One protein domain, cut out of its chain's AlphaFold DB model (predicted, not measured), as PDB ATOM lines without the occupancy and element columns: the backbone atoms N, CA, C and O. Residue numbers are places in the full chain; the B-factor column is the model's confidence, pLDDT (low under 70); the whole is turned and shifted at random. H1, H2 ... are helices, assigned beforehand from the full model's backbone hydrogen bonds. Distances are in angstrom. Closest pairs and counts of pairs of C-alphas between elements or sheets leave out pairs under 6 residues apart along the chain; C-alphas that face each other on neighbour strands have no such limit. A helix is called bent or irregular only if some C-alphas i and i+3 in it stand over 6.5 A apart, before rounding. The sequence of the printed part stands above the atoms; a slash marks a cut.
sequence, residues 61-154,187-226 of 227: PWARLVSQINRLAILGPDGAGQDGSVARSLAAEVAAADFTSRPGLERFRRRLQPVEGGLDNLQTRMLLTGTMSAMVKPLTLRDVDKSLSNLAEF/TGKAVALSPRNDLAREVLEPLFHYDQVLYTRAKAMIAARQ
ATOM      1  N   PRO A  61     119.016 156.837 144.598       97.94
ATOM      2  CA  PRO A  61     119.118 155.933 143.455       97.94
ATOM      3  C   PRO A  61     118.207 156.302 142.289       97.94
ATOM      4  O   PRO A  61     118.617 156.174 141.132       97.94
ATOM      5  N   TRP A  62     117.012 156.825 142.579       97.06
ATOM      6  CA  TRP A  62     116.115 157.334 141.549       97.06
ATOM      7  C   TRP A  62     116.701 158.575 140.874       97.06
ATOM      8  O   TRP A  62     116.824 158.611 139.649       97.06
ATOM      9  N   ALA A  63     117.148 159.567 141.649       95.06
ATOM     10  CA  ALA A  63     117.778 160.767 141.106       95.06
ATOM     11  C   ALA A  63     119.038 160.443 140.286       95.06
ATOM     12  O   ALA A  63     119.272 161.058 139.242       95.06
ATOM     13  N   ARG A  64     119.840 159.459 140.715       95.69
ATOM     14  CA  ARG A  64     120.999 158.951 139.970       95.69
ATOM     15  C   ARG A  64     120.579 158.344 138.632       95.69
ATOM     16  O   ARG A  64     121.162 158.701 137.608       95.69
ATOM     17  N   LEU A  65     119.585 157.453 138.631       96.25
ATOM     18  CA  LEU A  65     119.095 156.797 137.417       96.25
ATOM     19  C   LEU A  65     118.556 157.824 136.413       96.25
ATOM     20  O   LEU A  65     118.969 157.821 135.255       96.25
ATOM     21  N   VAL A  66     117.708 158.749 136.871       95.81
ATOM     22  CA  VAL A  66     117.165 159.849 136.057       95.81
ATOM     23  C   VAL A  66     118.284 160.711 135.475       95.81
ATOM     24  O   VAL A  66     118.266 161.043 134.291       95.81
ATOM     25  N   SER A  67     119.287 161.054 136.286       94.06
ATOM     26  CA  SER A  67     120.444 161.833 135.838       94.06
ATOM     27  C   SER A  67     121.230 161.111 134.741       94.06
ATOM     28  O   SER A  67     121.630 161.748 133.770       94.06
ATOM     29  N   GLN A  68     121.441 159.799 134.873       94.25
ATOM     30  CA  GLN A  68     122.183 159.018 133.884       94.25
ATOM     31  C   GLN A  68     121.396 158.842 132.581       94.25
ATOM     32  O   GLN A  68     121.967 159.000 131.505       94.25
ATOM     33  N   ILE A  69     120.089 158.578 132.663       95.62
ATOM     34  CA  ILE A  69     119.207 158.511 131.488       95.62
ATOM     35  C   ILE A  69     119.224 159.847 130.739       95.62
ATOM     36  O   ILE A  69     119.439 159.866 129.533       95.62
ATOM     37  N   ASN A  70     119.080 160.975 131.443       95.38
ATOM     38  CA  ASN A  70     119.126 162.291 130.802       95.38
ATOM     39  C   ASN A  70     120.504 162.609 130.203       95.38
ATOM     40  O   ASN A  70     120.559 163.167 129.111       95.38
ATOM     41  N   ARG A  71     121.611 162.220 130.852       93.69
ATOM     42  CA  ARG A  71     122.958 162.346 130.264       93.69
ATOM     43  C   ARG A  71     123.057 161.575 128.947       93.69
ATOM     44  O   ARG A  71     123.510 162.137 127.956       93.69
ATOM     45  N   LEU A  72     122.630 160.312 128.928       94.81
ATOM     46  CA  LEU A  72     122.664 159.473 127.726       94.81
ATOM     47  C   LEU A  72     121.766 160.028 126.612       94.81
ATOM     48  O   LEU A  72     122.167 160.015 125.452       94.81
ATOM     49  N   ALA A  73     120.598 160.571 126.962       94.62
ATOM     50  CA  ALA A  73     119.709 161.232 126.010       94.62
ATOM     51  C   ALA A  73     120.343 162.485 125.383       94.62
ATOM     52  O   ALA A  73     120.193 162.710 124.188       94.62
ATOM     53  N   ILE A  74     121.065 163.287 126.177       94.00
ATOM     54  CA  ILE A  74     121.766 164.490 125.700       94.00
ATOM     55  C   ILE A  74     122.934 164.126 124.778       94.00
ATOM     56  O   ILE A  74     123.128 164.777 123.756       94.00
ATOM     57  N   LEU A  75     123.720 163.109 125.142       93.94
ATOM     58  CA  LEU A  75     124.874 162.681 124.347       93.94
ATOM     59  C   LEU A  75     124.462 162.007 123.033       93.94
ATOM     60  O   LEU A  75     125.164 162.136 122.029       93.94
ATOM     61  N   GLY A  76     123.360 161.255 123.052       94.88
ATOM     62  CA  GLY A  76     122.993 160.344 121.973       94.88
ATOM     63  C   GLY A  76     124.009 159.201 121.784       94.88
ATOM     64  O   GLY A  76     125.045 159.157 122.454       94.88
ATOM     65  N   PRO A  77     123.735 158.242 120.879       94.56
ATOM     66  CA  PRO A  77     124.607 157.083 120.654       94.56
ATOM     67  C   PRO A  77     126.025 157.455 120.207       94.56
ATOM     68  O   PRO A  77     126.999 156.873 120.690       94.56
ATOM     69  N   ASP A  78     126.150 158.438 119.316       92.88
ATOM     70  CA  ASP A  78     127.444 158.843 118.761       92.88
ATOM     71  C   ASP A  78     128.321 159.519 119.818       92.88
ATOM     72  O   ASP A  78     129.480 159.136 119.991       92.88
ATOM     73  N   GLY A  79     127.750 160.453 120.590       93.06
ATOM     74  CA  GLY A  79     128.449 161.119 121.687       93.06
ATOM     75  C   GLY A  79     128.826 160.148 122.803       93.06
ATOM     76  O   GLY A  79     129.980 160.107 123.227       93.06
ATOM     77  N   ALA A  80     127.891 159.292 123.226       92.50
ATOM     78  CA  ALA A  80     128.149 158.276 124.249       92.50
ATOM     79  C   ALA A  80     129.152 157.206 123.789       92.50
ATOM     80  O   ALA A  80     129.766 156.539 124.614       92.50
ATOM     81  N   GLY A  81     129.370 157.052 122.479       89.38
ATOM     82  CA  GLY A  81     130.369 156.140 121.934       89.38
ATOM     83  C   GLY A  81     131.808 156.454 122.337       89.38
ATOM     84  O   GLY A  81     132.630 155.542 122.296       89.38
ATOM     85  N   GLN A  82     132.108 157.689 122.747       87.69
ATOM     86  CA  GLN A  82     133.417 158.059 123.302       87.69
ATOM     87  C   GLN A  82     133.664 157.432 124.683       87.69
ATOM     88  O   GLN A  82     134.811 157.173 125.038       87.69
ATOM     89  N   ASP A  83     132.589 157.120 125.413       84.56
ATOM     90  CA  ASP A  83     132.617 156.449 126.718       84.56
ATOM     91  C   ASP A  83     132.579 154.905 126.574       84.56
ATOM     92  O   ASP A  83     132.553 154.175 127.565       84.56
ATOM     93  N   GLY A  84     132.572 154.382 125.339       87.50
ATOM     94  CA  GLY A  84     132.639 152.953 125.027       87.50
ATOM     95  C   GLY A  84     131.360 152.350 124.431       87.50
ATOM     96  O   GLY A  84     130.311 152.985 124.307       87.50
ATOM     97  N   SER A  85     131.446 151.076 124.034       90.00
ATOM     98  CA  SER A  85     130.361 150.371 123.332       90.00
ATOM     99  C   SER A  85     129.105 150.192 124.188       90.00
ATOM    100  O   SER A  85     127.996 150.322 123.674       90.00
ATOM    101  N   VAL A  86     129.259 149.950 125.493       90.00
ATOM    102  CA  VAL A  86     128.127 149.842 126.426       90.00
ATOM    103  C   VAL A  86     127.379 151.171 126.522       90.00
ATOM    104  O   VAL A  86     126.155 151.187 126.403       90.00
ATOM    105  N   ALA A  87     128.096 152.288 126.667       92.00
ATOM    106  CA  ALA A  87     127.495 153.617 126.742       92.00
ATOM    107  C   ALA A  87     126.737 153.974 125.452       92.00
ATOM    108  O   ALA A  87     125.596 154.432 125.525       92.00
ATOM    109  N   ARG A  88     127.312 153.670 124.278       94.69
ATOM    110  CA  ARG A  88     126.633 153.802 122.975       94.69
ATOM    111  C   ARG A  88     125.327 153.013 122.920       94.69
ATOM    112  O   ARG A  88     124.295 153.568 122.547       94.69
ATOM    113  N   SER A  89     125.360 151.734 123.295       94.12
ATOM    114  CA  SER A  89     124.176 150.866 123.276       94.12
ATOM    115  C   SER A  89     123.093 151.360 124.236       94.12
ATOM    116  O   SER A  89     121.925 151.417 123.866       94.12
ATOM    117  N   LEU A  90     123.468 151.790 125.446       94.94
ATOM    118  CA  LEU A  90     122.522 152.362 126.406       94.94
ATOM    119  C   LEU A  90     121.899 153.663 125.892       94.94
ATOM    120  O   LEU A  90     120.697 153.857 126.047       94.94
ATOM    121  N   ALA A  91     122.682 154.542 125.263       95.50
ATOM    122  CA  ALA A  91     122.157 155.771 124.671       95.50
ATOM    123  C   ALA A  91     121.184 155.493 123.515       95.50
ATOM    124  O   ALA A  91     120.184 156.195 123.389       95.50
ATOM    125  N   ALA A  92     121.419 154.443 122.719       95.50
ATOM    126  CA  ALA A  92     120.479 154.008 121.687       95.50
ATOM    127  C   ALA A  92     119.154 153.508 122.284       95.50
ATOM    128  O   ALA A  92     118.084 153.895 121.814       95.50
ATOM    129  N   GLU A  93     119.209 152.717 123.359       96.06
ATOM    130  CA  GLU A  93     117.995 152.273 124.054       96.06
ATOM    131  C   GLU A  93     117.243 153.430 124.716       96.06
ATOM    132  O   GLU A  93     116.017 153.462 124.671       96.06
ATOM    133  N   VAL A  94     117.955 154.409 125.285       96.19
ATOM    134  CA  VAL A  94     117.346 155.624 125.849       96.19
ATOM    135  C   VAL A  94     116.676 156.464 124.761       96.19
ATOM    136  O   VAL A  94     115.558 156.927 124.967       96.19
ATOM    137  N   ALA A  95     117.315 156.640 123.602       94.25
ATOM    138  CA  ALA A  95     116.753 157.406 122.489       94.25
ATOM    139  C   ALA A  95     115.483 156.762 121.905       94.25
ATOM    140  O   ALA A  95     114.595 157.466 121.431       94.25
ATOM    141  N   ALA A  96     115.385 155.431 121.952       94.38
ATOM    142  CA  ALA A  96     114.224 154.679 121.481       94.38
ATOM    143  C   ALA A  96     113.129 154.481 122.550       94.38
ATOM    144  O   ALA A  96     112.085 153.893 122.252       94.38
ATOM    145  N   ALA A  97     113.368 154.900 123.795       95.25
ATOM    146  CA  ALA A  97     112.459 154.654 124.906       95.25
ATOM    147  C   ALA A  97     111.272 155.626 124.909       95.25
ATOM    148  O   ALA A  97     111.429 156.839 124.789       95.25
ATOM    149  N   ASP A  98     110.078 155.087 125.150       95.56
ATOM    150  CA  ASP A  98     108.905 155.877 125.511       95.56
ATOM    151  C   ASP A  98     108.759 155.900 127.040       95.56
ATOM    152  O   ASP A  98     108.297 154.934 127.652       95.56
ATOM    153  N   PHE A  99     109.163 157.015 127.654       95.94
ATOM    154  CA  PHE A  99     109.062 157.240 129.101       95.94
ATOM    155  C   PHE A  99     107.674 157.722 129.557       95.94
ATOM    156  O   PHE A  99     107.481 157.994 130.745       95.94
ATOM    157  N   THR A 100     106.710 157.853 128.641       95.19
ATOM    158  CA  THR A 100     105.365 158.375 128.932       95.19
ATOM    159  C   THR A 100     104.317 157.278 129.111       95.19
ATOM    160  O   THR A 100     103.264 157.536 129.690       95.19
ATOM    161  N   SER A 101     104.606 156.043 128.681       97.00
ATOM    162  CA  SER A 101     103.681 154.912 128.784       97.00
ATOM    163  C   SER A 101     104.274 153.721 129.538       97.00
ATOM    164  O   SER A 101     105.465 153.416 129.446       97.00
ATOM    165  N   ARG A 102     103.422 152.985 130.265       97.75
ATOM    166  CA  ARG A 102     103.823 151.756 130.972       97.75
ATOM    167  C   ARG A 102     104.408 150.697 130.022       97.75
ATOM    168  O   ARG A 102     105.485 150.189 130.330       97.75
ATOM    169  N   PRO A 103     103.792 150.381 128.860       97.81
ATOM    170  CA  PRO A 103     104.375 149.420 127.922       97.81
ATOM    171  C   PRO A 103     105.727 149.874 127.352       97.81
ATOM    172  O   PRO A 103     106.601 149.036 127.122       97.81
ATOM    173  N   GLY A 104     105.910 151.181 127.131       97.12
ATOM    174  CA  GLY A 104     107.182 151.770 126.707       97.12
ATOM    175  C   GLY A 104     108.282 151.565 127.746       97.12
ATOM    176  O   GLY A 104     109.331 150.993 127.438       97.12
ATOM    177  N   LEU A 105     107.998 151.922 128.999       97.56
ATOM    178  CA  LEU A 105     108.900 151.751 130.141       97.56
ATOM    179  C   LEU A 105     109.257 150.282 130.400       97.56
ATOM    180  O   LEU A 105     110.424 149.949 130.618       97.56
ATOM    181  N   GLU A 106     108.278 149.379 130.342       96.56
ATOM    182  CA  GLU A 106     108.531 147.947 130.500       96.56
ATOM    183  C   GLU A 106     109.416 147.393 129.386       96.56
ATOM    184  O   GLU A 106     110.298 146.574 129.652       96.56
ATOM    185  N   ARG A 107     109.191 147.830 128.141       96.44
ATOM    186  CA  ARG A 107     110.010 147.434 126.993       96.44
ATOM    187  C   ARG A 107     111.440 147.930 127.151       96.44
ATOM    188  O   ARG A 107     112.354 147.132 126.967       96.44
ATOM    189  N   PHE A 108     111.621 149.195 127.529       95.94
ATOM    190  CA  PHE A 108     112.930 149.766 127.832       95.94
ATOM    191  C   PHE A 108     113.648 148.931 128.897       95.94
ATOM    192  O   PHE A 108     114.725 148.403 128.633       95.94
ATOM    193  N   ARG A 109     113.005 148.680 130.047       95.00
ATOM    194  CA  ARG A 109     113.577 147.865 131.132       95.00
ATOM    195  C   ARG A 109     114.015 146.475 130.666       95.00
ATOM    196  O   ARG A 109     115.105 146.046 131.016       95.00
ATOM    197  N   ARG A 110     113.195 145.769 129.877       92.31
ATOM    198  CA  ARG A 110     113.508 144.405 129.396       92.31
ATOM    199  C   ARG A 110     114.718 144.355 128.458       92.31
ATOM    200  O   ARG A 110     115.335 143.301 128.337       92.31
ATOM    201  N   ARG A 111     115.039 145.458 127.777       91.44
ATOM    202  CA  ARG A 111     116.203 145.546 126.882       91.44
ATOM    203  C   ARG A 111     117.502 145.849 127.617       91.44
ATOM    204  O   ARG A 111     118.574 145.561 127.093       91.44
ATOM    205  N   LEU A 112     117.419 146.380 128.834       88.88
ATOM    206  CA  LEU A 112     118.590 146.610 129.667       88.88
ATOM    207  C   LEU A 112     119.087 145.277 130.228       88.88
ATOM    208  O   LEU A 112     118.486 144.693 131.127       88.88
ATOM    209  N   GLN A 113     120.200 144.793 129.683       76.12
ATOM    210  CA  GLN A 113     120.915 143.648 130.236       76.12
ATOM    211  C   GLN A 113     121.817 144.103 131.393       76.12
ATOM    212  O   GLN A 113     122.406 145.188 131.310       76.12
ATOM    213  N   PRO A 114     121.981 143.293 132.453       77.88
ATOM    214  CA  PRO A 114     123.025 143.515 133.444       77.88
ATOM    215  C   PRO A 114     124.402 143.420 132.780       77.88
ATOM    216  O   PRO A 114     124.859 142.345 132.393       77.88
ATOM    217  N   VAL A 115     125.057 144.565 132.626       82.38
ATOM    218  CA  VAL A 115     126.397 144.694 132.050       82.38
ATOM    219  C   VAL A 115     127.229 145.622 132.922       82.38
ATOM    220  O   VAL A 115     126.696 146.494 133.614       82.38
ATOM    221  N   GLU A 116     128.548 145.466 132.877       80.44
ATOM    222  CA  GLU A 116     129.444 146.444 133.487       80.44
ATOM    223  C   GLU A 116     129.252 147.819 132.828       80.44
ATOM    224  O   GLU A 116     129.204 147.922 131.604       80.44
ATOM    225  N   GLY A 117     129.089 148.868 133.641       79.00
ATOM    226  CA  GLY A 117     128.714 150.204 133.158       79.00
ATOM    227  C   GLY A 117     127.221 150.364 132.828       79.00
ATOM    228  O   GLY A 117     126.816 151.401 132.306       79.00
ATOM    229  N   GLY A 118     126.397 149.356 133.131       87.56
ATOM    230  CA  GLY A 118     124.944 149.385 132.980       87.56
ATOM    231  C   GLY A 118     124.221 150.310 133.968       87.56
ATOM    232  O   GLY A 118     124.806 150.904 134.872       87.56
ATOM    233  N   LEU A 119     122.898 150.414 133.807       92.44
ATOM    234  CA  LEU A 119     122.045 151.208 134.704       92.44
ATOM    235  C   LEU A 119     121.635 150.455 135.978       92.44
ATOM    236  O   LEU A 119     121.336 151.101 136.986       92.44
ATOM    237  N   ASP A 120     121.624 149.125 135.908       94.06
ATOM    238  CA  ASP A 120     121.076 148.215 136.910       94.06
ATOM    239  C   ASP A 120     121.892 148.195 138.208       94.06
ATOM    240  O   ASP A 120     123.022 147.708 138.232       94.06
ATOM    241  N   ASN A 121     121.290 148.702 139.286       96.06
ATOM    242  CA  ASN A 121     121.777 148.655 140.666       96.06
ATOM    243  C   ASN A 121     123.269 149.009 140.780       96.06
ATOM    244  O   ASN A 121     124.062 148.332 141.443       96.06
ATOM    245  N   LEU A 122     123.650 150.061 140.050       94.81
ATOM    246  CA  LEU A 122     125.038 150.420 139.798       94.81
ATOM    247  C   LEU A 122     125.808 150.669 141.096       94.81
ATOM    248  O   LEU A 122     126.929 150.190 141.222       94.81
ATOM    249  N   GLN A 123     125.234 151.385 142.068       96.25
ATOM    250  CA  GLN A 123     125.957 151.710 143.306       96.25
ATOM    251  C   GLN A 123     126.287 150.446 144.103       96.25
ATOM    252  O   GLN A 123     127.406 150.297 144.590       96.25
ATOM    253  N   THR A 124     125.347 149.504 144.170       96.88
ATOM    254  CA  THR A 124     125.539 148.187 144.786       96.88
ATOM    255  C   THR A 124     126.621 147.407 144.051       96.88
ATOM    256  O   THR A 124     127.589 146.967 144.664       96.88
ATOM    257  N   ARG A 125     126.523 147.292 142.720       95.19
ATOM    258  CA  ARG A 125     127.492 146.530 141.912       95.19
ATOM    259  C   ARG A 125     128.913 147.073 142.038       95.19
ATOM    260  O   ARG A 125     129.846 146.293 142.212       95.19
ATOM    261  N   MET A 126     129.074 148.394 142.025       94.69
ATOM    262  CA  MET A 126     130.377 149.061 142.129       94.69
ATOM    263  C   MET A 126     131.081 148.822 143.472       94.69
ATOM    264  O   MET A 126     132.297 148.982 143.549       94.69
ATOM    265  N   LEU A 127     130.353 148.415 144.515       95.81
ATOM    266  CA  LEU A 127     130.898 148.138 145.845       95.81
ATOM    267  C   LEU A 127     131.144 146.649 146.110       95.81
ATOM    268  O   LEU A 127     131.676 146.306 147.166       95.81
ATOM    269  N   LEU A 128     130.787 145.753 145.188       93.94
ATOM    270  CA  LEU A 128     131.026 144.321 145.352       93.94
ATOM    271  C   LEU A 128     132.501 143.947 145.115       93.94
ATOM    272  O   LEU A 128     133.215 144.547 144.311       93.94
ATOM    273  N   THR A 129     132.940 142.914 145.835       88.50
ATOM    274  CA  THR A 129     134.303 142.347 145.839       88.50
ATOM    275  C   THR A 129     134.245 140.820 145.632       88.50
ATOM    276  O   THR A 129     133.158 140.239 145.637       88.50
ATOM    277  N   GLY A 130     135.376 140.150 145.358       82.62
ATOM    278  CA  GLY A 130     135.435 138.714 145.007       82.62
ATOM    279  C   GLY A 130     135.625 138.380 143.511       82.62
ATOM    280  O   GLY A 130     136.746 138.126 143.084       82.62
ATOM    281  N   THR A 131     134.552 138.332 142.703       79.94
ATOM    282  CA  THR A 131     134.639 138.056 141.248       79.94
ATOM    283  C   THR A 131     133.920 139.082 140.364       79.94
ATOM    284  O   THR A 131     132.882 139.623 140.745       79.94
ATOM    285  N   MET A 132     134.408 139.282 139.130       79.12
ATOM    286  CA  MET A 132     133.785 140.175 138.132       79.12
ATOM    287  C   MET A 132     132.345 139.786 137.762       79.12
ATOM    288  O   MET A 132     131.581 140.635 137.305       79.12
ATOM    289  N   SER A 133     131.935 138.537 138.016       83.38
ATOM    290  CA  SER A 133     130.549 138.099 137.802       83.38
ATOM    291  C   SER A 133     129.536 138.919 138.611       83.38
ATOM    292  O   SER A 133     128.387 139.054 138.196       83.38
ATOM    293  N   ALA A 134     129.969 139.547 139.712       81.94
ATOM    294  CA  ALA A 134     129.179 140.486 140.503       81.94
ATOM    295  C   ALA A 134     128.606 141.660 139.683       81.94
ATOM    296  O   ALA A 134     127.556 142.196 140.038       81.94
ATOM    297  N   MET A 135     129.240 142.024 138.563       84.69
ATOM    298  CA  MET A 135     128.775 143.103 137.684       84.69
ATOM    299  C   MET A 135     127.612 142.700 136.772       84.69
ATOM    300  O   MET A 135     126.943 143.577 136.239       84.69
ATOM    301  N   VAL A 136     127.349 141.401 136.602       87.19
ATOM    302  CA  VAL A 136     126.370 140.896 135.617       87.19
ATOM    303  C   VAL A 136     125.384 139.876 136.187       87.19
ATOM    304  O   VAL A 136     124.334 139.630 135.601       87.19
ATOM    305  N   LYS A 137     125.671 139.279 137.349       90.38
ATOM    306  CA  LYS A 137     124.763 138.317 137.983       90.38
ATOM    307  C   LYS A 137     123.488 138.993 138.515       90.38
ATOM    308  O   LYS A 137     123.532 140.185 138.850       90.38
ATOM    309  N   PRO A 138     122.386 138.242 138.692       91.44
ATOM    310  CA  PRO A 138     121.267 138.678 139.520       91.44
ATOM    311  C   PRO A 138     121.736 139.012 140.942       91.44
ATOM    312  O   PRO A 138     122.522 138.267 141.534       91.44
ATOM    313  N   LEU A 139     121.269 140.141 141.471       93.81
ATOM    314  CA  LEU A 139     121.585 140.575 142.829       93.81
ATOM    315  C   LEU A 139     120.584 140.016 143.840       93.81
ATOM    316  O   LEU A 139     119.457 139.659 143.509       93.81
ATOM    317  N   THR A 140     121.022 139.957 145.091       95.88
ATOM    318  CA  THR A 140     120.226 139.556 146.251       95.88
ATOM    319  C   THR A 140     120.462 140.518 147.413       95.88
ATOM    320  O   THR A 140     121.416 141.296 147.412       95.88
ATOM    321  N   LEU A 141     119.656 140.428 148.475       97.31
ATOM    322  CA  LEU A 141     119.896 141.217 149.692       97.31
ATOM    323  C   LEU A 141     121.251 140.909 150.353       97.31
ATOM    324  O   LEU A 141     121.851 141.806 150.935       97.31
ATOM    325  N   ARG A 142     121.793 139.693 150.184       96.50
ATOM    326  CA  ARG A 142     123.146 139.359 150.665       96.50
ATOM    327  C   ARG A 142     124.228 140.175 149.956       96.50
ATOM    328  O   ARG A 142     125.248 140.498 150.558       96.50
ATOM    329  N   ASP A 143     124.010 140.521 148.688       96.75
ATOM    330  CA  ASP A 143     124.924 141.384 147.937       96.75
ATOM    331  C   ASP A 143     124.872 142.828 148.453       96.75
ATOM    332  O   ASP A 143     125.903 143.498 148.521       96.75
ATOM    333  N   VAL A 144     123.698 143.289 148.895       97.94
ATOM    334  CA  VAL A 144     123.562 144.578 149.589       97.94
ATOM    335  C   VAL A 144     124.303 144.556 150.923       97.94
ATOM    336  O   VAL A 144     125.070 145.476 151.195       97.94
ATOM    337  N   ASP A 145     124.139 143.502 151.726       97.94
ATOM    338  CA  ASP A 145     124.852 143.355 153.003       97.94
ATOM    339  C   ASP A 145     126.373 143.358 152.791       97.94
ATOM    340  O   ASP A 145     127.111 144.043 153.502       97.94
ATOM    341  N   LYS A 146     126.852 142.656 151.755       97.12
ATOM    342  CA  LYS A 146     128.271 142.648 151.388       97.12
ATOM    343  C   LYS A 146     128.753 144.027 150.939       97.12
ATOM    344  O   LYS A 146     129.815 144.461 151.376       97.12
ATOM    345  N   SER A 147     127.976 144.722 150.112       97.50
ATOM    346  CA  SER A 147     128.291 146.081 149.656       97.50
ATOM    347  C   SER A 147     128.348 147.065 150.823       97.50
ATOM    348  O   SER A 147     129.261 147.880 150.886       97.50
ATOM    349  N   LEU A 148     127.429 146.950 151.785       97.94
ATOM    350  CA  LEU A 148     127.413 147.764 153.000       97.94
ATOM    351  C   LEU A 148     128.626 147.469 153.893       97.94
ATOM    352  O   LEU A 148     129.260 148.399 154.384       97.94
ATOM    353  N   SER A 149     128.992 146.193 154.056       97.19
ATOM    354  CA  SER A 149     130.211 145.796 154.771       97.19
ATOM    355  C   SER A 149     131.465 146.362 154.108       97.19
ATOM    356  O   SER A 149     132.335 146.872 154.801       97.19
ATOM    357  N   ASN A 150     131.559 146.305 152.779       97.06
ATOM    358  CA  ASN A 150     132.689 146.873 152.046       97.06
ATOM    359  C   ASN A 150     132.718 148.405 152.179       97.06
ATOM    360  O   ASN A 150     133.779 148.995 152.367       97.06
ATOM    361  N   LEU A 151     131.552 149.054 152.128       97.00
ATOM    362  CA  LEU A 151     131.399 150.496 152.316       97.00
ATOM    363  C   LEU A 151     131.829 150.943 153.721       97.00
ATOM    364  O   LEU A 151     132.366 152.035 153.885       97.00
ATOM    365  N   ALA A 152     131.640 150.094 154.733       96.12
ATOM    366  CA  ALA A 152     132.061 150.370 156.100       96.12
ATOM    367  C   ALA A 152     133.586 150.563 156.233       96.12
ATOM    368  O   ALA A 152     134.014 151.272 157.145       96.12
ATOM    369  N   GLU A 153     134.383 149.987 155.330       95.12
ATOM    370  CA  GLU A 153     135.844 150.124 155.292       95.12
ATOM    371  C   GLU A 153     136.330 151.397 154.582       95.12
ATOM    372  O   GLU A 153     137.536 151.657 154.529       95.12
ATOM    373  N   PHE A 154     135.429 152.181 153.979       96.31
ATOM    374  CA  PHE A 154     135.807 153.445 153.354       96.31
ATOM    375  C   PHE A 154     136.143 154.467 154.437       96.31
ATOM    376  O   PHE A 154     135.443 154.588 155.444       96.31
ATOM    377  N   THR A 187     120.906 171.208 138.594       52.84
ATOM    378  CA  THR A 187     119.597 171.040 137.954       52.84
ATOM    379  C   THR A 187     119.831 170.752 136.472       52.84
ATOM    380  O   THR A 187     119.556 171.561 135.590       52.84
ATOM    381  N   GLY A 188     120.428 169.589 136.179       56.88
ATOM    382  CA  GLY A 188     120.571 169.126 134.802       56.88
ATOM    383  C   GLY A 188     119.203 169.175 134.125       56.88
ATOM    384  O   GLY A 188     118.216 168.717 134.707       56.88
ATOM    385  N   LYS A 189     119.121 169.775 132.932       62.94
ATOM    386  CA  LYS A 189     117.860 169.854 132.188       62.94
ATOM    387  C   LYS A 189     117.332 168.432 131.991       62.94
ATOM    388  O   LYS A 189     118.026 167.591 131.423       62.94
ATOM    389  N   ALA A 190     116.130 168.153 132.488       71.12
ATOM    390  CA  ALA A 190     115.452 166.898 132.202       71.12
ATOM    391  C   ALA A 190     115.018 166.930 130.732       71.12
ATOM    392  O   ALA A 190     114.173 167.743 130.365       71.12
ATOM    393  N   VAL A 191     115.640 166.095 129.898       83.88
ATOM    394  CA  VAL A 191     115.383 166.054 128.448       83.88
ATOM    395  C   VAL A 191     114.529 164.842 128.080       83.88
ATOM    396  O   VAL A 191     113.617 164.973 127.275       83.88
ATOM    397  N   ALA A 192     114.780 163.685 128.697       90.19
ATOM    398  CA  ALA A 192     114.062 162.441 128.409       90.19
ATOM    399  C   ALA A 192     113.170 161.987 129.570       90.19
ATOM    400  O   ALA A 192     112.023 161.596 129.362       90.19
ATOM    401  N   LEU A 193     113.680 162.048 130.804       93.88
ATOM    402  CA  LEU A 193     112.980 161.539 131.979       93.88
ATOM    403  C   LEU A 193     112.932 162.592 133.084       93.88
ATOM    404  O   LEU A 193     113.963 163.061 133.569       93.88
ATOM    405  N   SER A 194     111.722 162.953 133.505       93.06
ATOM    406  CA  SER A 194     111.513 163.847 134.643       93.06
ATOM    407  C   SER A 194     111.724 163.107 135.970       93.06
ATOM    408  O   SER A 194     111.212 161.997 136.128       93.06
ATOM    409  N   PRO A 195     112.373 163.728 136.976       91.88
ATOM    410  CA  PRO A 195     112.468 163.154 138.318       91.88
ATOM    411  C   PRO A 195     111.106 163.019 139.017       91.88
ATOM    412  O   PRO A 195     111.007 162.285 139.996       91.88
ATOM    413  N   ARG A 196     110.062 163.702 138.521       94.31
ATOM    414  CA  ARG A 196     108.680 163.641 139.033       94.31
ATOM    415  C   ARG A 196     107.800 162.614 138.304       94.31
ATOM    416  O   ARG A 196     106.589 162.630 138.472       94.31
ATOM    417  N   ASN A 197     108.369 161.783 137.430       95.69
ATOM    418  CA  ASN A 197     107.606 160.764 136.709       95.69
ATOM    419  C   ASN A 197     107.392 159.531 137.606       95.69
ATOM    420  O   ASN A 197     108.216 158.615 137.614       95.69
ATOM    421  N   ASP A 198     106.289 159.524 138.356       97.25
ATOM    422  CA  ASP A 198     105.963 158.446 139.301       97.25
ATOM    423  C   ASP A 198     105.745 157.097 138.606       97.25
ATOM    424  O   ASP A 198     106.188 156.066 139.110       97.25
ATOM    425  N   LEU A 199     105.154 157.099 137.404       97.75
ATOM    426  CA  LEU A 199     104.976 155.885 136.606       97.75
ATOM    427  C   LEU A 199     106.327 155.255 136.239       97.75
ATOM    428  O   LEU A 199     106.522 154.052 136.396       97.75
ATOM    429  N   ALA A 200     107.273 156.063 135.760       97.69
ATOM    430  CA  ALA A 200     108.616 155.586 135.453       97.69
ATOM    431  C   ALA A 200     109.352 155.127 136.713       97.69
ATOM    432  O   ALA A 200     110.042 154.111 136.667       97.69
ATOM    433  N   ARG A 201     109.180 155.829 137.837       98.06
ATOM    434  CA  ARG A 201     109.769 155.435 139.120       98.06
ATOM    435  C   ARG A 201     109.297 154.054 139.559       98.06
ATOM    436  O   ARG A 201     110.122 153.251 139.976       98.06
ATOM    437  N   GLU A 202     108.004 153.778 139.425       97.94
ATOM    438  CA  GLU A 202     107.405 152.479 139.733       97.94
ATOM    439  C   GLU A 202     107.914 151.382 138.781       97.94
ATOM    440  O   GLU A 202     108.418 150.355 139.226       97.94
ATOM    441  N   VAL A 203     107.829 151.592 137.463       98.00
ATOM    442  CA  VAL A 203     108.168 150.550 136.472       98.00
ATOM    443  C   VAL A 203     109.668 150.240 136.447       98.00
ATOM    444  O   VAL A 203     110.064 149.094 136.216       98.00
ATOM    445  N   LEU A 204     110.513 151.250 136.664       97.62
ATOM    446  CA  LEU A 204     111.970 151.116 136.651       97.62
ATOM    447  C   LEU A 204     112.558 150.782 138.025       97.62
ATOM    448  O   LEU A 204     113.773 150.614 138.107       97.62
ATOM    449  N   GLU A 205     111.730 150.640 139.066       97.56
ATOM    450  CA  GLU A 205     112.149 150.288 140.430       97.56
ATOM    451  C   GLU A 205     113.168 149.139 140.480       97.56
ATOM    452  O   GLU A 205     114.208 149.309 141.121       97.56
ATOM    453  N   PRO A 206     113.018 148.051 139.700       96.19
ATOM    454  CA  PRO A 206     113.972 146.945 139.760       96.19
ATOM    455  C   PRO A 206     115.405 147.317 139.351       96.19
ATOM    456  O   PRO A 206     116.347 146.666 139.797       96.19
ATOM    457  N   LEU A 207     115.594 148.383 138.560       96.12
ATOM    458  CA  LEU A 207     116.919 148.888 138.175       96.12
ATOM    459  C   LEU A 207     117.639 149.613 139.317       96.12
ATOM    460  O   LEU A 207     118.818 149.926 139.180       96.12
ATOM    461  N   PHE A 208     116.950 149.942 140.407       97.12
ATOM    462  CA  PHE A 208     117.538 150.652 141.542       97.12
ATOM    463  C   PHE A 208     117.087 150.122 142.909       97.12
ATOM    464  O   PHE A 208     117.464 150.701 143.926       97.12
ATOM    465  N   HIS A 209     116.331 149.023 142.955       97.81
ATOM    466  CA  HIS A 209     115.828 148.403 144.180       97.81
ATOM    467  C   HIS A 209     116.928 148.179 145.227       97.81
ATOM    468  O   HIS A 209     116.849 148.662 146.357       97.81
ATOM    469  N   TYR A 210     118.000 147.482 144.850       98.19
ATOM    470  CA  TYR A 210     119.101 147.169 145.760       98.19
ATOM    471  C   TYR A 210     119.923 148.409 146.106       98.19
ATOM    472  O   TYR A 210     120.328 148.559 147.259       98.19
ATOM    473  N   ASP A 211     120.075 149.341 145.159       98.38
ATOM    474  CA  ASP A 211     120.673 150.648 145.438       98.38
ATOM    475  C   ASP A 211     119.854 151.421 146.486       98.38
ATOM    476  O   ASP A 211     120.442 152.080 147.338       98.38
ATOM    477  N   GLN A 212     118.520 151.328 146.475       98.62
ATOM    478  CA  GLN A 212     117.636 151.972 147.458       98.62
ATOM    479  C   GLN A 212     117.825 151.395 148.855       98.62
ATOM    480  O   GLN A 212     117.936 152.149 149.830       98.62
ATOM    481  N   VAL A 213     117.912 150.068 148.956       98.62
ATOM    482  CA  VAL A 213     118.187 149.389 150.226       98.62
ATOM    483  C   VAL A 213     119.580 149.763 150.738       98.62
ATOM    484  O   VAL A 213     119.714 150.167 151.895       98.62
ATOM    485  N   LEU A 214     120.605 149.694 149.879       98.69
ATOM    486  CA  LEU A 214     121.976 150.086 150.210       98.69
ATOM    487  C   LEU A 214     122.037 151.538 150.685       98.69
ATOM    488  O   LEU A 214     122.569 151.800 151.757       98.69
ATOM    489  N   TYR A 215     121.490 152.473 149.910       98.62
ATOM    490  CA  TYR A 215     121.552 153.907 150.183       98.62
ATOM    491  C   TYR A 215     120.915 154.255 151.532       98.62
ATOM    492  O   TYR A 215     121.507 154.971 152.340       98.62
ATOM    493  N   THR A 216     119.741 153.685 151.815       98.31
ATOM    494  CA  THR A 216     119.031 153.889 153.086       98.31
ATOM    495  C   THR A 216     119.852 153.371 154.269       98.31
ATOM    496  O   THR A 216     120.030 154.075 155.264       98.31
ATOM    497  N   ARG A 217     120.413 152.161 154.154       98.50
ATOM    498  CA  ARG A 217     121.241 151.560 155.211       98.50
ATOM    499  C   ARG A 217     122.583 152.271 155.380       98.50
ATOM    500  O   ARG A 217     123.032 152.450 156.507       98.50
ATOM    501  N   ALA A 218     123.194 152.726 154.288       98.06
ATOM    502  CA  ALA A 218     124.425 153.504 154.310       98.06
ATOM    503  C   ALA A 218     124.224 154.834 155.045       98.06
ATOM    504  O   ALA A 218     125.045 155.187 155.886       98.06
ATOM    505  N   LYS A 219     123.109 155.541 154.806       96.94
ATOM    506  CA  LYS A 219     122.768 156.756 155.565       96.94
ATOM    507  C   LYS A 219     122.684 156.491 157.065       96.94
ATOM    508  O   LYS A 219     123.309 157.214 157.835       96.94
ATOM    509  N   ALA A 220     121.964 155.446 157.469       96.88
ATOM    510  CA  ALA A 220     121.843 155.074 158.878       96.88
ATOM    511  C   ALA A 220     123.205 154.710 159.498       96.88
ATOM    512  O   ALA A 220     123.542 155.194 160.576       96.88
ATOM    513  N   MET A 221     124.018 153.919 158.787       96.31
ATOM    514  CA  MET A 221     125.369 153.541 159.212       96.31
ATOM    515  C   MET A 221     126.272 154.763 159.421       96.31
ATOM    516  O   MET A 221     126.999 154.822 160.408       96.31
ATOM    517  N   ILE A 222     126.252 155.730 158.499       93.50
ATOM    518  CA  ILE A 222     127.096 156.930 158.594       93.50
ATOM    519  C   ILE A 222     126.596 157.881 159.681       93.50
ATOM    520  O   ILE A 222     127.419 158.411 160.423       93.50
ATOM    521  N   ALA A 223     125.280 158.051 159.834       91.31
ATOM    522  CA  ALA A 223     124.711 158.844 160.921       91.31
ATOM    523  C   ALA A 223     125.131 158.299 162.298       91.31
ATOM    524  O   ALA A 223     125.576 159.065 163.146       91.31
ATOM    525  N   ALA A 224     125.100 156.974 162.482       91.00
ATOM    526  CA  ALA A 224     125.515 156.316 163.724       91.00
ATOM    527  C   ALA A 224     127.022 156.431 164.038       91.00
ATOM    528  O   ALA A 224     127.426 156.204 165.170       91.00
ATOM    529  N   ARG A 225     127.871 156.763 163.054       86.06
ATOM    530  CA  ARG A 225     129.309 157.033 163.275       86.06
ATOM    531  C   ARG A 225     129.591 158.468 163.719       86.06
ATOM    532  O   ARG A 225     130.715 158.766 164.110       86.06
ATOM    533  N   GLN A 226     128.623 159.363 163.537       74.75
ATOM    534  CA  GLN A 226     128.758 160.793 163.811       74.75
ATOM    535  C   GLN A 226     128.084 161.209 165.126       74.75
ATOM    536  O   GLN A 226     128.353 162.313 165.599       74.75
TER     537      GLN A 226
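What this domain is: This is residues 61 to 154 and 187 to 226 of the 227 residues of an uncharacterized protein of Rhodobacteraceae bacterium PARR1 (UniProt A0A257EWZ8). Two groups of helices are joined end to end: in one, H1, H2, H3 and H7 form an arc, with H1 sharply kinked; in the other, H6 and H8 lie side by side, with the short H4 packed on both and H5 at the corner by H4. The far end of H8 is at one end of the longest axis, and the H2 to H3 turn is near the other. The printed part has 134 residues with eight named helices, in order H1 to H8, and no named strand, so the class is all helix. The whole is compact, with a radius of gyration of the C-alphas of 15.4 A, and spans 42 by 31 by 27 A.

Where its parts are: H1, residues 61 to 83, begins at C-alpha 61 at (119.118, 155.933, 143.455) and is 21.5 A long. It is irregular, with C-alphas 74 and 77 9.4 A apart, and has a kink of 113 degrees near residue 77. H2, residues 85 to 95, is 15.3 A long, and H3, residues 102 to 111, is 14.4 A long. H4 is residues 122 to 126 and H5 residues 132 to 135. H6, residues 141 to 152, is 16.5 A long. After the cut, H7 is residues 198 to 203. H8, residues 209 to 226, is 26.6 A long and ends at C-alpha 226 at (128.758, 160.793, 163.811).

How they stand to each other: Helix packing is part aligned, part crossed, with 2 of 5 pairs at a shallow tilt. H1 touches H2, with Pro 77 and Arg 88 the closest C-alphas at 4.5 A; they run opposite ways at a steep tilt of 68 degrees, only just short of about perpendicular. H2 and H3 are a helical hairpin at a shallow tilt of 11 degrees and only just touch, with 3 pairs of C-alphas within 8 A, the closest Glu 93 and Phe 108 at 6.8 A. H3 touches H7, closest at the C-alphas of Leu 105 and Val 203, 6.5 A. H6 touches H8 through residues 210 to 218 of H8, closest at the C-alphas of Val 144 and Leu 214, 5.8 A; they run the same way at a shallow tilt of 34 degrees, only just short of steep. H4 touches H6 at the C-alphas of Thr 124 and Ser 147, 6.0 A, and H8 at those of Thr 124 and Asp 211, 5.5 A. H5 only just touches H4, and only at the corner, with 3 pairs of C-alphas within 8 A, the closest Arg 125 and Met 135 at 5.6 A. Between the groups, residue 61 alone of H1 only just touches H8, with 3 pairs within 8 A and the C-alphas of Pro 61 and Gln 212 closest at 5.8 A. Every O i to N i+4 pair is within hydrogen-bond range in H2, H3, H4, H6, H7 and H8, and 15 of 19 are in H1; H5 is too short for such a pair.

The domain as a whole: The C-alphas farthest apart, Ala 96 and Gln 226, are 45.2 A apart. Residues 155 to 186 are not printed, and C-alphas 154 and 187 are 28.5 A apart across the cut. Of the links printed whole, none is long. The mean pLDDT of the printed part is 92.5, with residues 187 to 189 under 70.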